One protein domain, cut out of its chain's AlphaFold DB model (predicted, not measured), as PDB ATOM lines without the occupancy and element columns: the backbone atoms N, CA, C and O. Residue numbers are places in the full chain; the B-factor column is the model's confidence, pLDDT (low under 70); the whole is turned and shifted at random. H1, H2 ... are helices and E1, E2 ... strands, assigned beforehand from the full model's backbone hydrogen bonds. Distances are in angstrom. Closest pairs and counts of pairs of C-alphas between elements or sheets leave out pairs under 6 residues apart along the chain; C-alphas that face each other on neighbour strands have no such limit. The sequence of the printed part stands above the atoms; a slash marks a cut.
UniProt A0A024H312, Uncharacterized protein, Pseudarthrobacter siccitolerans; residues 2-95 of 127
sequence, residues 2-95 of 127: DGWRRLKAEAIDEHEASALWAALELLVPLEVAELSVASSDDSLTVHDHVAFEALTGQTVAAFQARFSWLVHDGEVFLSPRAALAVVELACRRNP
ATOM      1  N   ASP A   2     241.899 189.070 142.952       79.81
ATOM      2  CA  ASP A   2     241.561 187.787 142.310       79.81
ATOM      3  C   ASP A   2     242.644 186.701 142.398       79.81
ATOM      4  O   ASP A   2     242.335 185.523 142.254       79.81
ATOM      5  N   GLY A   3     243.911 187.059 142.639       82.44
ATOM      6  CA  GLY A   3     244.990 186.083 142.872       82.44
ATOM      7  C   GLY A   3     244.734 185.235 144.120       82.44
ATOM      8  O   GLY A   3     244.666 184.016 144.033       82.44
ATOM      9  N   TRP A   4     244.460 185.887 145.252       84.31
ATOM     10  CA  TRP A   4     244.171 185.214 146.522       84.31
ATOM     11  C   TRP A   4     242.941 184.306 146.457       84.31
ATOM     12  O   TRP A   4     242.952 183.208 147.001       84.31
ATOM     13  N   ARG A   5     241.884 184.720 145.743       86.62
ATOM     14  CA  ARG A   5     240.708 183.856 145.534       86.62
ATOM     15  C   ARG A   5     241.040 182.597 144.734       86.62
ATOM     16  O   ARG A   5     240.460 181.556 145.010       86.62
ATOM     17  N   ARG A   6     241.957 182.686 143.764       87.50
ATOM     18  CA  ARG A   6     242.406 181.527 142.978       87.50
ATOM     19  C   ARG A   6     243.228 180.556 143.817       87.50
ATOM     20  O   ARG A   6     242.959 179.366 143.749       87.50
ATOM     21  N   LEU A   7     244.132 181.051 144.669       86.94
ATOM     22  CA  LEU A   7     244.843 180.185 145.621       86.94
ATOM     23  C   LEU A   7     243.864 179.448 146.542       86.94
ATOM     24  O   LEU A   7     243.936 178.230 146.666       86.94
ATOM     25  N   LYS A   8     242.885 180.172 147.104       85.06
ATOM     26  CA  LYS A   8     241.839 179.607 147.975       85.06
ATOM     27  C   LYS A   8     240.951 178.570 147.293       85.06
ATOM     28  O   LYS A   8     240.450 177.669 147.955       85.06
ATOM     29  N   ALA A   9     240.723 178.692 145.987       89.44
ATOM     30  CA  ALA A   9     239.951 177.704 145.235       89.44
ATOM     31  C   ALA A   9     240.673 176.346 145.138       89.44
ATOM     32  O   ALA A   9     240.028 175.328 144.902       89.44
ATOM     33  N   GLU A  10     241.988 176.330 145.356       91.44
ATOM     34  CA  GLU A  10     242.839 175.141 145.415       91.44
ATOM     35  C   GLU A  10     243.217 174.771 146.859       91.44
ATOM     36  O   GLU A  10     244.282 174.199 147.105       91.44
ATOM     37  N   ALA A  11     242.341 175.094 147.816       89.88
ATOM     38  CA  ALA A  11     242.492 174.679 149.200       89.88
ATOM     39  C   ALA A  11     242.571 173.148 149.341       89.88
ATOM     40  O   ALA A  11     242.137 172.368 148.479       89.88
ATOM     41  N   ILE A  12     243.155 172.745 150.458       91.00
ATOM     42  CA  ILE A  12     243.341 171.360 150.880       91.00
ATOM     43  C   ILE A  12     242.564 171.145 152.178       91.00
ATOM     44  O   ILE A  12     242.226 172.115 152.863       91.00
ATOM     45  N   ASP A  13     242.212 169.900 152.482       91.81
ATOM     46  CA  ASP A  13     241.513 169.595 153.732       91.81
ATOM     47  C   ASP A  13     242.455 169.618 154.952       91.81
ATOM     48  O   ASP A  13     243.670 169.782 154.833       91.81
ATOM     49  N   GLU A  14     241.895 169.487 156.156       88.75
ATOM     50  CA  GLU A  14     242.675 169.555 157.400       88.75
ATOM     51  C   GLU A  14     243.711 168.428 157.538       88.75
ATOM     52  O   GLU A  14     244.759 168.618 158.160       88.75
ATOM     53  N   HIS A  15     243.436 167.255 156.967       90.81
ATOM     54  CA  HIS A  15     244.342 166.115 157.017       90.81
ATOM     55  C   HIS A  15     245.490 166.314 156.032       90.81
ATOM     56  O   HIS A  15     246.647 166.092 156.389       90.81
ATOM     57  N   GLU A  16     245.173 166.779 154.825       93.44
ATOM     58  CA  GLU A  16     246.144 167.186 153.818       93.44
ATOM     59  C   GLU A  16     247.046 168.309 154.348       93.44
ATOM     60  O   GLU A  16     248.264 168.210 154.217       93.44
ATOM     61  N   ALA A  17     246.483 169.331 155.000       91.00
ATOM     62  CA  ALA A  17     247.246 170.421 155.604       91.00
ATOM     63  C   ALA A  17     248.186 169.919 156.707       91.00
ATOM     64  O   ALA A  17     249.377 170.223 156.695       91.00
ATOM     65  N   SER A  18     247.689 169.092 157.629       89.44
ATOM     66  CA  SER A  18     248.521 168.509 158.690       89.44
ATOM     67  C   SER A  18     249.684 167.680 158.123       89.44
ATOM     68  O   SER A  18     250.834 167.837 158.539       89.44
ATOM     69  N   ALA A  19     249.409 166.845 157.115       91.25
ATOM     70  CA  ALA A  19     250.432 166.054 156.439       91.25
ATOM     71  C   ALA A  19     251.436 166.929 155.671       91.25
ATOM     72  O   ALA A  19     252.634 166.646 155.692       91.25
ATOM     73  N   LEU A  20     250.960 167.995 155.020       93.94
ATOM     74  CA  LEU A  20     251.792 168.971 154.323       93.94
ATOM     75  C   LEU A  20     252.784 169.630 155.283       93.94
ATOM     76  O   LEU A  20     253.972 169.642 154.981       93.94
ATOM     77  N   TRP A  21     252.318 170.121 156.435       92.50
ATOM     78  CA  TRP A  21     253.171 170.739 157.453       92.50
ATOM     79  C   TRP A  21     254.282 169.792 157.916       92.50
ATOM     80  O   TRP A  21     255.459 170.146 157.851       92.50
ATOM     81  N   ALA A  22     253.923 168.564 158.300       92.25
ATOM     82  CA  ALA A  22     254.895 167.571 158.752       92.25
ATOM     83  C   ALA A  22     255.901 167.190 157.650       92.25
ATOM     84  O   ALA A  22     257.097 167.068 157.904       92.25
ATOM     85  N   ALA A  23     255.435 167.005 156.413       95.00
ATOM     86  CA  ALA A  23     256.305 166.647 155.299       95.00
ATOM     87  C   ALA A  23     257.235 167.799 154.899       95.00
ATOM     88  O   ALA A  23     258.402 167.559 154.592       95.00
ATOM     89  N   LEU A  24     256.736 169.036 154.909       94.75
ATOM     90  CA  LEU A  24     257.514 170.222 154.575       94.75
ATOM     91  C   LEU A  24     258.676 170.406 155.554       94.75
ATOM     92  O   LEU A  24     259.811 170.519 155.106       94.75
ATOM     93  N   GLU A  25     258.413 170.314 156.863       93.75
ATOM     94  CA  GLU A  25     259.433 170.434 157.916       93.75
ATOM     95  C   GLU A  25     260.571 169.406 157.770       93.75
ATOM     96  O   GLU A  25     261.731 169.701 158.054       93.75
ATOM     97  N   LEU A  26     260.263 168.198 157.292       95.94
ATOM     98  CA  LEU A  26     261.253 167.129 157.124       95.94
ATOM     99  C   LEU A  26     262.035 167.205 155.812       95.94
ATOM    100  O   LEU A  26     263.167 166.721 155.741       95.94
ATOM    101  N   LEU A  27     261.404 167.699 154.746       97.12
ATOM    102  CA  LEU A  27     261.893 167.522 153.376       97.12
ATOM    103  C   LEU A  27     262.396 168.807 152.733       97.12
ATOM    104  O   LEU A  27     263.202 168.739 151.803       97.12
ATOM    105  N   VAL A  28     261.894 169.957 153.172       96.12
ATOM    106  CA  VAL A  28     262.127 171.239 152.517       96.12
ATOM    107  C   VAL A  28     262.756 172.191 153.531       96.12
ATOM    108  O   VAL A  28     262.091 172.597 154.480       96.12
ATOM    109  N   PRO A  29     264.040 172.548 153.360       96.38
ATOM    110  CA  PRO A  29     264.670 173.548 154.209       96.38
ATOM    111  C   PRO A  29     263.944 174.891 154.100       96.38
ATOM    112  O   PRO A  29     263.533 175.284 153.003       96.38
ATOM    113  N   LEU A  30     263.849 175.605 155.223       93.81
ATOM    114  CA  LEU A  30     263.154 176.891 155.323       93.81
ATOM    115  C   LEU A  30     263.708 177.918 154.328       93.81
ATOM    116  O   LEU A  30     262.962 178.681 153.729       93.81
ATOM    117  N   GLU A  31     265.020 177.893 154.100       94.94
ATOM    118  CA  GLU A  31     265.723 178.782 153.175       94.94
ATOM    119  C   GLU A  31     265.371 178.514 151.705       94.94
ATOM    120  O   GLU A  31     265.675 179.332 150.840       94.94
ATOM    121  N   VAL A  32     264.754 177.367 151.405       95.88
ATOM    122  CA  VAL A  32     264.333 177.000 150.051       95.88
ATOM    123  C   VAL A  32     262.877 177.371 149.819       95.88
ATOM    124  O   VAL A  32     262.566 177.995 148.803       95.88
ATOM    125  N   ALA A  33     261.988 176.985 150.732       94.38
ATOM    126  CA  ALA A  33     260.578 177.340 150.680       94.38
ATOM    127  C   ALA A  33     259.918 177.166 152.051       94.38
ATOM    128  O   ALA A  33     260.307 176.302 152.835       94.38
ATOM    129  N   GLU A  34     258.866 177.939 152.302       93.69
ATOM    130  CA  GLU A  34     258.100 177.878 153.545       93.69
ATOM    131  C   GLU A  34     256.604 178.080 153.294       93.69
ATOM    132  O   GLU A  34     256.196 178.690 152.300       93.69
ATOM    133  N   LEU A  35     255.766 177.572 154.199       90.56
ATOM    134  CA  LEU A  35     254.341 177.889 154.182       90.56
ATOM    135  C   LEU A  35     254.138 179.289 154.752       90.56
ATOM    136  O   LEU A  35     254.503 179.582 155.889       90.56
ATOM    137  N   SER A  36     253.522 180.158 153.960       76.94
ATOM    138  CA  SER A  36     253.191 181.505 154.382       76.94
ATOM    139  C   SER A  36     252.114 181.480 155.461       76.94
ATOM    140  O   SER A  36     250.969 181.096 155.226       76.94
ATOM    141  N   VAL A  37     252.472 181.991 156.636       62.00
ATOM    142  CA  VAL A  37     251.542 182.298 157.732       62.00
ATOM    143  C   VAL A  37     250.748 183.591 157.501       62.00
ATOM    144  O   VAL A  37     249.822 183.887 158.257       62.00
ATOM    145  N   ALA A  38     251.074 184.377 156.463       57.84
ATOM    146  CA  ALA A  38     250.456 185.684 156.213       57.84
ATOM    147  C   ALA A  38     249.000 185.587 155.716       57.84
ATOM    148  O   ALA A  38     248.195 186.496 155.927       57.84
ATOM    149  N   SER A  39     248.641 184.469 155.091       53.41
ATOM    150  CA  SER A  39     247.271 184.109 154.734       53.41
ATOM    151  C   SER A  39     247.042 182.702 155.250       53.41
ATOM    152  O   SER A  39     247.819 181.821 154.906       53.41
ATOM    153  N   SER A  40     246.009 182.491 156.060       56.44
ATOM    154  CA  SER A  40     245.616 181.230 156.717       56.44
ATOM    155  C   SER A  40     245.254 180.072 155.765       56.44
ATOM    156  O   SER A  40     244.369 179.281 156.066       56.44
ATOM    157  N   ASP A  41     245.861 180.027 154.587       72.94
ATOM    158  CA  ASP A  41     245.500 179.216 153.439       72.94
ATOM    159  C   ASP A  41     246.729 178.447 152.928       72.94
ATOM    160  O   ASP A  41     246.889 178.389 151.718       72.94
ATOM    161  N   ASP A  42     247.633 177.980 153.805       82.81
ATOM    162  CA  ASP A  42     248.778 177.073 153.533       82.81
ATOM    163  C   ASP A  42     249.482 177.270 152.171       82.81
ATOM    164  O   ASP A  42     249.807 176.322 151.453       82.81
ATOM    165  N   SER A  43     249.679 178.527 151.770       90.06
ATOM    166  CA  SER A  43     250.292 178.869 150.485       90.06
ATOM    167  C   SER A  43     251.808 178.795 150.610       90.06
ATOM    168  O   SER A  43     252.359 179.232 151.614       90.06
ATOM    169  N   LEU A  44     252.493 178.265 149.600       93.62
ATOM    170  CA  LEU A  44     253.943 178.066 149.645       93.62
ATOM    171  C   LEU A  44     254.674 179.253 149.020       93.62
ATOM    172  O   LEU A  44     254.455 179.557 147.844       93.62
ATOM    173  N   THR A  45     255.575 179.865 149.778       94.00
ATOM    174  CA  THR A  45     256.542 180.842 149.272       94.00
ATOM    175  C   THR A  45     257.839 180.125 148.916       94.00
ATOM    176  O   THR A  45     258.326 179.310 149.697       94.00
ATOM    177  N   VAL A  46     258.398 180.405 147.735       93.06
ATOM    178  CA  VAL A  46     259.684 179.837 147.291       93.06
ATOM    179  C   VAL A  46     260.764 180.913 147.326       93.06
ATOM    180  O   VAL A  46     260.639 181.933 146.650       93.06
ATOM    181  N   HIS A  47     261.835 180.643 148.072       92.94
ATOM    182  CA  HIS A  47     262.943 181.567 148.341       92.94
ATOM    183  C   HIS A  47     264.157 181.299 147.442       92.94
ATOM    184  O   HIS A  47     264.741 182.232 146.890       92.94
ATOM    185  N   ASP A  48     264.502 180.025 147.221       94.88
ATOM    186  CA  ASP A  48     265.599 179.605 146.335       94.88
ATOM    187  C   ASP A  48     265.080 178.686 145.223       94.88
ATOM    188  O   ASP A  48     264.829 177.495 145.412       94.88
ATOM    189  N   HIS A  49     264.960 179.243 144.019       94.94
ATOM    190  CA  HIS A  49     264.428 178.534 142.857       94.94
ATOM    191  C   HIS A  49     265.337 177.390 142.379       94.94
ATOM    192  O   HIS A  49     264.835 176.404 141.834       94.94
ATOM    193  N   VAL A  50     266.657 177.509 142.556       96.69
ATOM    194  CA  VAL A  50     267.628 176.502 142.103       96.69
ATOM    195  C   VAL A  50     267.617 175.318 143.061       96.69
ATOM    196  O   VAL A  50     267.516 174.167 142.626       96.69
ATOM    197  N   ALA A  51     267.664 175.584 144.367       96.94
ATOM    198  CA  ALA A  51     267.547 174.542 145.381       96.94
ATOM    199  C   ALA A  51     266.173 173.855 145.320       96.94
ATOM    200  O   ALA A  51     266.088 172.628 145.407       96.94
ATOM    201  N   PHE A  52     265.106 174.619 145.073       96.81
ATOM    202  CA  PHE A  52     263.759 174.088 144.873       96.81
ATOM    203  C   PHE A  52     263.687 173.102 143.697       96.81
ATOM    204  O   PHE A  52     263.106 172.018 143.823       96.81
ATOM    205  N   GLU A  53     264.301 173.432 142.557       97.69
ATOM    206  CA  GLU A  53     264.352 172.523 141.410       97.69
ATOM    207  C   GLU A  53     265.174 171.266 141.718       97.69
ATOM    208  O   GLU A  53     264.775 170.164 141.347       97.69
ATOM    209  N   ALA A  54     266.282 171.387 142.453       97.31
ATOM    210  CA  ALA A  54     267.066 170.225 142.868       97.31
ATOM    211  C   ALA A  54     266.262 169.270 143.780       97.31
ATOM    212  O   ALA A  54     266.334 168.041 143.607       97.31
ATOM    213  N   LEU A  55     265.471 169.833 144.705       96.88
ATOM    214  CA  LEU A  55     264.608 169.091 145.632       96.88
ATOM    215  C   LEU A  55     263.449 168.398 144.917       96.88
ATOM    216  O   LEU A  55     263.217 167.214 145.145       96.88
ATOM    217  N   THR A  56     262.733 169.108 144.043       97.06
ATOM    218  CA  THR A  56     261.484 168.619 143.426       97.06
ATOM    219  C   THR A  56     261.688 167.963 142.058       97.06
ATOM    220  O   THR A  56     260.835 167.209 141.585       97.06
ATOM    221  N   GLY A  57     262.815 168.235 141.399       97.31
ATOM    222  CA  GLY A  57     263.075 167.878 140.005       97.31
ATOM    223  C   GLY A  57     262.287 168.710 138.985       97.31
ATOM    224  O   GLY A  57     262.233 168.317 137.820       97.31
ATOM    225  N   GLN A  58     261.633 169.802 139.400       97.62
ATOM    226  CA  GLN A  58     260.837 170.677 138.534       97.62
ATOM    227  C   GLN A  58     261.067 172.154 138.872       97.62
ATOM    228  O   GLN A  58     261.209 172.533 140.031       97.62
ATOM    229  N   THR A  59     261.058 173.011 137.853       97.12
ATOM    230  CA  THR A  59     261.180 174.464 138.038       97.12
ATOM    231  C   THR A  59     259.917 175.052 138.667       97.12
ATOM    232  O   THR A  59     258.813 174.555 138.441       97.12
ATOM    233  N   VAL A  60     260.039 176.190 139.359       95.94
ATOM    234  CA  VAL A  60     258.877 176.966 139.841       95.94
ATOM    235  C   VAL A  60     257.902 177.282 138.696       95.94
ATOM    236  O   VAL A  60     256.689 177.152 138.855       95.94
ATOM    237  N   ALA A  61     258.416 177.603 137.504       96.94
ATOM    238  CA  ALA A  61     257.601 177.861 136.317       96.94
ATOM    239  C   ALA A  61     256.739 176.651 135.899       96.94
ATOM    240  O   ALA A  61     255.604 176.824 135.453       96.94
ATOM    241  N   ALA A  62     257.233 175.420 136.076       97.75
ATOM    242  CA  ALA A  62     256.454 174.214 135.799       97.75
ATOM    243  C   ALA A  62     255.265 174.056 136.763       97.75
ATOM    244  O   ALA A  62     254.193 173.613 136.345       97.75
ATOM    245  N   PHE A  63     255.416 174.464 138.029       97.00
ATOM    246  CA  PHE A  63     254.300 174.518 138.980       97.00
ATOM    247  C   PHE A  63     253.316 175.631 138.616       97.00
ATOM    248  O   PHE A  63     252.113 175.389 138.578       97.00
ATOM    249  N   GLN A  64     253.814 176.815 138.255       95.81
ATOM    250  CA  GLN A  64     252.985 177.950 137.831       95.81
ATOM    251  C   GLN A  64     252.139 177.660 136.580       95.81
ATOM    252  O   GLN A  64     251.079 178.256 136.393       95.81
ATOM    253  N   ALA A  65     252.589 176.747 135.717       97.25
ATOM    254  CA  ALA A  65     251.834 176.305 134.547       97.25
ATOM    255  C   ALA A  65     250.682 175.339 134.888       97.25
ATOM    256  O   ALA A  65     249.813 175.106 134.048       97.25
ATOM    257  N   ARG A  66     250.686 174.743 136.088       96.56
ATOM    258  CA  ARG A  66     249.783 173.649 136.492       96.56
ATOM    259  C   ARG A  66     248.855 174.008 137.646       96.56
ATOM    260  O   ARG A  66     247.786 173.417 137.749       96.56
ATOM    261  N   PHE A  67     249.273 174.934 138.498       96.12
ATOM    262  CA  PHE A  67     248.577 175.306 139.723       96.12
ATOM    263  C   PHE A  67     248.380 176.812 139.793       96.12
ATOM    264  O   PHE A  67     249.078 177.583 139.131       96.12
ATOM    265  N   SER A  68     247.442 177.238 140.631       94.94
ATOM    266  CA  SER A  68     247.258 178.652 140.914       94.94
ATOM    267  C   SER A  68     248.469 179.230 141.649       94.94
ATOM    268  O   SER A  68     249.041 178.615 142.548       94.94
ATOM    269  N   TRP A  69     248.841 180.449 141.268       93.94
ATOM    270  CA  TRP A  69     249.936 181.203 141.867       93.94
ATOM    271  C   TRP A  69     249.646 182.706 141.817       93.94
ATOM    272  O   TRP A  69     248.781 183.171 141.060       93.94
ATOM    273  N   LEU A  70     250.375 183.481 142.614       91.94
ATOM    274  CA  LEU A  70     250.409 184.940 142.527       91.94
ATOM    275  C   LEU A  70     251.789 185.477 142.904       91.94
ATOM    276  O   LEU A  70     252.599 184.764 143.487       91.94
ATOM    277  N   VAL A  71     252.031 186.745 142.579       89.88
ATOM    278  CA  VAL A  71     253.173 187.500 143.103       89.88
ATOM    279  C   VAL A  71     252.656 188.551 144.070       89.88
ATOM    280  O   VAL A  71     251.734 189.301 143.732       89.88
ATOM    281  N   HIS A  72     253.242 188.601 145.260       84.94
ATOM    282  CA  HIS A  72     252.970 189.615 146.271       84.94
ATOM    283  C   HIS A  72     254.297 190.035 146.900       84.94
ATOM    284  O   HIS A  72     255.117 189.185 147.212       84.94
ATOM    285  N   ASP A  73     254.547 191.343 146.966       85.00
ATOM    286  CA  ASP A  73     255.793 191.930 147.477       85.00
ATOM    287  C   ASP A  73     257.088 191.361 146.862       85.00
ATOM    288  O   ASP A  73     258.148 191.351 147.475       85.00
ATOM    289  N   GLY A  74     257.014 190.946 145.593       83.25
ATOM    290  CA  GLY A  74     258.145 190.386 144.848       83.25
ATOM    291  C   GLY A  74     258.343 188.880 145.033       83.25
ATOM    292  O   GLY A  74     259.130 188.294 144.296       83.25
ATOM    293  N   GLU A  75     257.586 188.249 145.927       84.69
ATOM    294  CA  GLU A  75     257.644 186.814 146.193       84.69
ATOM    295  C   GLU A  75     256.555 186.055 145.435       84.69
ATOM    296  O   GLU A  75     255.444 186.553 145.219       84.69
ATOM    297  N   VAL A  76     256.880 184.830 145.020       88.44
ATOM    298  CA  VAL A  76     255.936 183.924 144.363       88.44
ATOM    299  C   VAL A  76     255.249 183.071 145.419       88.44
ATOM    300  O   VAL A  76     255.898 182.282 146.100       88.44
ATOM    301  N   PHE A  77     253.925 183.172 145.467       91.50
ATOM    302  CA  PHE A  77     253.064 182.322 146.280       91.50
ATOM    303  C   PHE A  77     252.422 181.269 145.387       91.50
ATOM    304  O   PHE A  77     251.738 181.602 144.412       91.50
ATOM    305  N   LEU A  78     252.624 180.003 145.727       94.19
ATOM    306  CA  LEU A  78     251.960 178.861 145.114       94.19
ATOM    307  C   LEU A  78     250.774 178.419 145.983       94.19
ATOM    308  O   LEU A  78     250.793 178.574 147.203       94.19
ATOM    309  N   SER A  79     249.733 177.870 145.356       94.19
ATOM    310  CA  SER A  79     248.543 177.387 146.066       94.19
ATOM    311  C   SER A  79     248.849 176.226 147.029       94.19
ATOM    312  O   SER A  79     249.849 175.526 146.852       94.19
ATOM    313  N   PRO A  80     247.955 175.925 147.989       94.19
ATOM    314  CA  PRO A  80     248.081 174.739 148.850       94.19
ATOM    315  C   PRO A  80     248.194 173.435 148.070       94.19
ATOM    316  O   PRO A  80     248.987 172.552 148.396       94.19
ATOM    317  N   ARG A  81     247.441 173.323 146.971       95.38
ATOM    318  CA  ARG A  81     247.534 172.172 146.073       95.38
ATOM    319  C   ARG A  81     248.917 172.038 145.440       95.38
ATOM    320  O   ARG A  81     249.415 170.921 145.300       95.38
ATOM    321  N   ALA A  82     249.539 173.153 145.062       96.12
ATOM    322  CA  ALA A  82     250.914 173.149 144.581       96.12
ATOM    323  C   ALA A  82     251.889 172.743 145.694       96.12
ATOM    324  O   ALA A  82     252.791 171.949 145.437       96.12
ATOM    325  N   ALA A  83     251.682 173.224 146.924       95.75
ATOM    326  CA  ALA A  83     252.496 172.867 148.084       95.75
ATOM    327  C   ALA A  83     252.478 171.350 148.359       95.75
ATOM    328  O   ALA A  83     253.538 170.747 148.531       95.75
ATOM    329  N   LEU A  84     251.307 170.701 148.277       95.88
ATOM    330  CA  LEU A  84     251.200 169.235 148.334       95.88
ATOM    331  C   LEU A  84     252.026 168.547 147.242       95.88
ATOM    332  O   LEU A  84     252.768 167.607 147.520       95.88
ATOM    333  N   ALA A  85     251.929 169.025 145.999       97.50
ATOM    334  CA  ALA A  85     252.699 168.458 144.895       97.50
ATOM    335  C   ALA A  85     254.216 168.628 145.102       97.50
ATOM    336  O   ALA A  85     254.989 167.750 144.715       97.50
ATOM    337  N   VAL A  86     254.648 169.730 145.723       97.56
ATOM    338  CA  VAL A  86     256.052 169.975 146.088       97.56
ATOM    339  C   VAL A  86     256.542 168.928 147.082       97.56
ATOM    340  O   VAL A  86     257.529 168.248 146.790       97.56
ATOM    341  N   VAL A  87     255.855 168.748 148.216       97.12
ATOM    342  CA  VAL A  87     256.286 167.773 149.234       97.12
ATOM    343  C   VAL A  87     256.181 166.335 148.733       97.12
ATOM    344  O   VAL A  87     257.041 165.516 149.046       97.12
ATOM    345  N   GLU A  88     255.201 166.026 147.881       97.44
ATOM    346  CA  GLU A  88     255.100 164.722 147.228       97.44
ATOM    347  C   GLU A  88     256.327 164.440 146.345       97.44
ATOM    348  O   GLU A  88     256.923 163.364 146.421       97.44
ATOM    349  N   LEU A  89     256.736 165.404 145.514       97.94
ATOM    350  CA  LEU A  89     257.902 165.260 144.638       97.94
ATOM    351  C   LEU A  89     259.215 165.197 145.422       97.94
ATOM    352  O   LEU A  89     260.068 164.366 145.096       97.94
ATOM    353  N   ALA A  90     259.360 166.019 146.462       97.56
ATOM    354  CA  ALA A  90     260.510 165.971 147.357       97.56
ATOM    355  C   ALA A  90     260.603 164.605 148.060       97.56
ATOM    356  O   ALA A  90     261.653 163.962 148.030       97.56
ATOM    357  N   CYS A  91     259.484 164.099 148.590       97.25
ATOM    358  CA  CYS A  91     259.410 162.797 149.255       97.25
ATOM    359  C   CYS A  91     259.765 161.647 148.304       97.25
ATOM    360  O   CYS A  91     260.553 160.770 148.647       97.25
ATOM    361  N   ARG A  92     259.263 161.670 147.063       96.62
ATOM    362  CA  ARG A  92     259.609 160.660 146.045       96.62
ATOM    363  C   ARG A  92     261.111 160.597 145.752       96.62
ATOM    364  O   ARG A  92     261.602 159.539 145.365       96.62
ATOM    365  N   ARG A  93     261.832 161.714 145.895       96.06
ATOM    366  CA  ARG A  93     263.279 161.806 145.637       96.06
ATOM    367  C   ARG A  93     264.117 161.486 146.870       96.06
ATOM    368  O   ARG A  93     265.168 160.867 146.728       96.06
ATOM    369  N   ASN A  94     263.653 161.872 148.053       95.44
ATOM    370  CA  ASN A  94     264.309 161.589 149.323       95.44
ATOM    371  C   ASN A  94     263.286 161.135 150.382       95.44
ATOM    372  O   ASN A  94     262.882 161.931 151.228       95.44
ATOM    373  N   PRO A  95     262.857 159.861 150.357       96.19
ATOM    374  CA  PRO A  95     261.800 159.378 151.247       96.19
ATOM    375  C   PRO A  95     262.283 159.088 152.673       96.19
ATOM    376  O   PRO A  95     261.457 158.927 153.568       96.19
TER     377      PRO A  95
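This is residues 2 to 95 of the 127 residues of an uncharacterized protein of Pseudarthrobacter siccitolerans (UniProt A0A024H312). A small, strongly twisted sheet of two strand hairpins side by side, E1 with E2 and E3 with E4, has the long helix H5 slanting over E1 and E2 on one face, with H2 packed on H5, while the short helix H1 covers E3 and E4 on the opposite face. H3 packs on H5, and H4, which follows it, grazes the sheet. The printed part has 94 residues with five named helices and four named strands, in the order H1 H2 E1 E2 H3 H4 E3 E4 H5; the antiparallel sheet runs E1 E2 E4 E3 and the class is mixed, helices and strands. The whole is compact, with a radius of gyration of the C-alphas of 11.9 A and spans of 35 by 28 by 22 A.

The sheet runs E1, residues 33 to 36, E2, residues 43 to 46, E4, residues 75 to 78, and E3, residues 69 to 72, with E1 and E3 as edge strands. In the hairpin E1 and E2, N 34 and O 45 are 3.0 A apart, within hydrogen-bond range; between E2 and E4, N 78 and O 44 are 2.8 A apart, and in the hairpin E3 and E4, N 70 and O 77 are 2.9 A apart. H5, residues 80 to 93, is on the sheet over E1 and E2, at a height over the sheet of 11.5 A; its closest C-alphas to E2 are Pro 80 and Ser 43, 5.0 A. H2, residues 14 to 27, touches H5 at a steep tilt of 43 degrees, the same way, closest at the C-alphas of Leu 24 and Val 87, 6.0 A. H1, residues 2 to 9, is on the opposite face from H5, its height 8.6 A, with the C-alphas of Gly 3 and Leu 70 of E3 closest at 5.5 A. With H2 and H5 on one face and H1 on the other, there are three layers, helices on both faces of a sheet. H3, residues 49 to 56, touches H5 at a steep tilt of 65 degrees, the C-alphas of Thr 56 and Ala 90 closest at 4.8 A. H4, residues 60 to 64, only grazes the sheet. E2, H3 with H4, and E3 form a split strand-helix-strand unit, two strands running the same way with E4 between them, and its crossover is right-handed. In H1, H2, H3, H4 and H5 every O i to N i+4 pair is within hydrogen-bond range.

E1 measures 9.3 A from first to last C-alpha, E2 10.0 A, E3 10.0 A and E4 9.8 A. H5 measures 20.2 A and H2 19.7 A; H1 measures 10.6 A, H3 10.4 A and H4 6.3 A. H1 begins at C-alpha 2 (241.561, 187.787, 142.310), and H5 ends at C-alpha 93 (263.279, 161.806, 145.637).

The C-alphas of Asp 2 and Pro 95, the two farthest apart, are 36.0 A apart. The printed part has no cut, no link is long, and the link from E1 to E2 is short. Mean pLDDT of the printed part is 91.3; residues 37 to 40, in that link, are under 70.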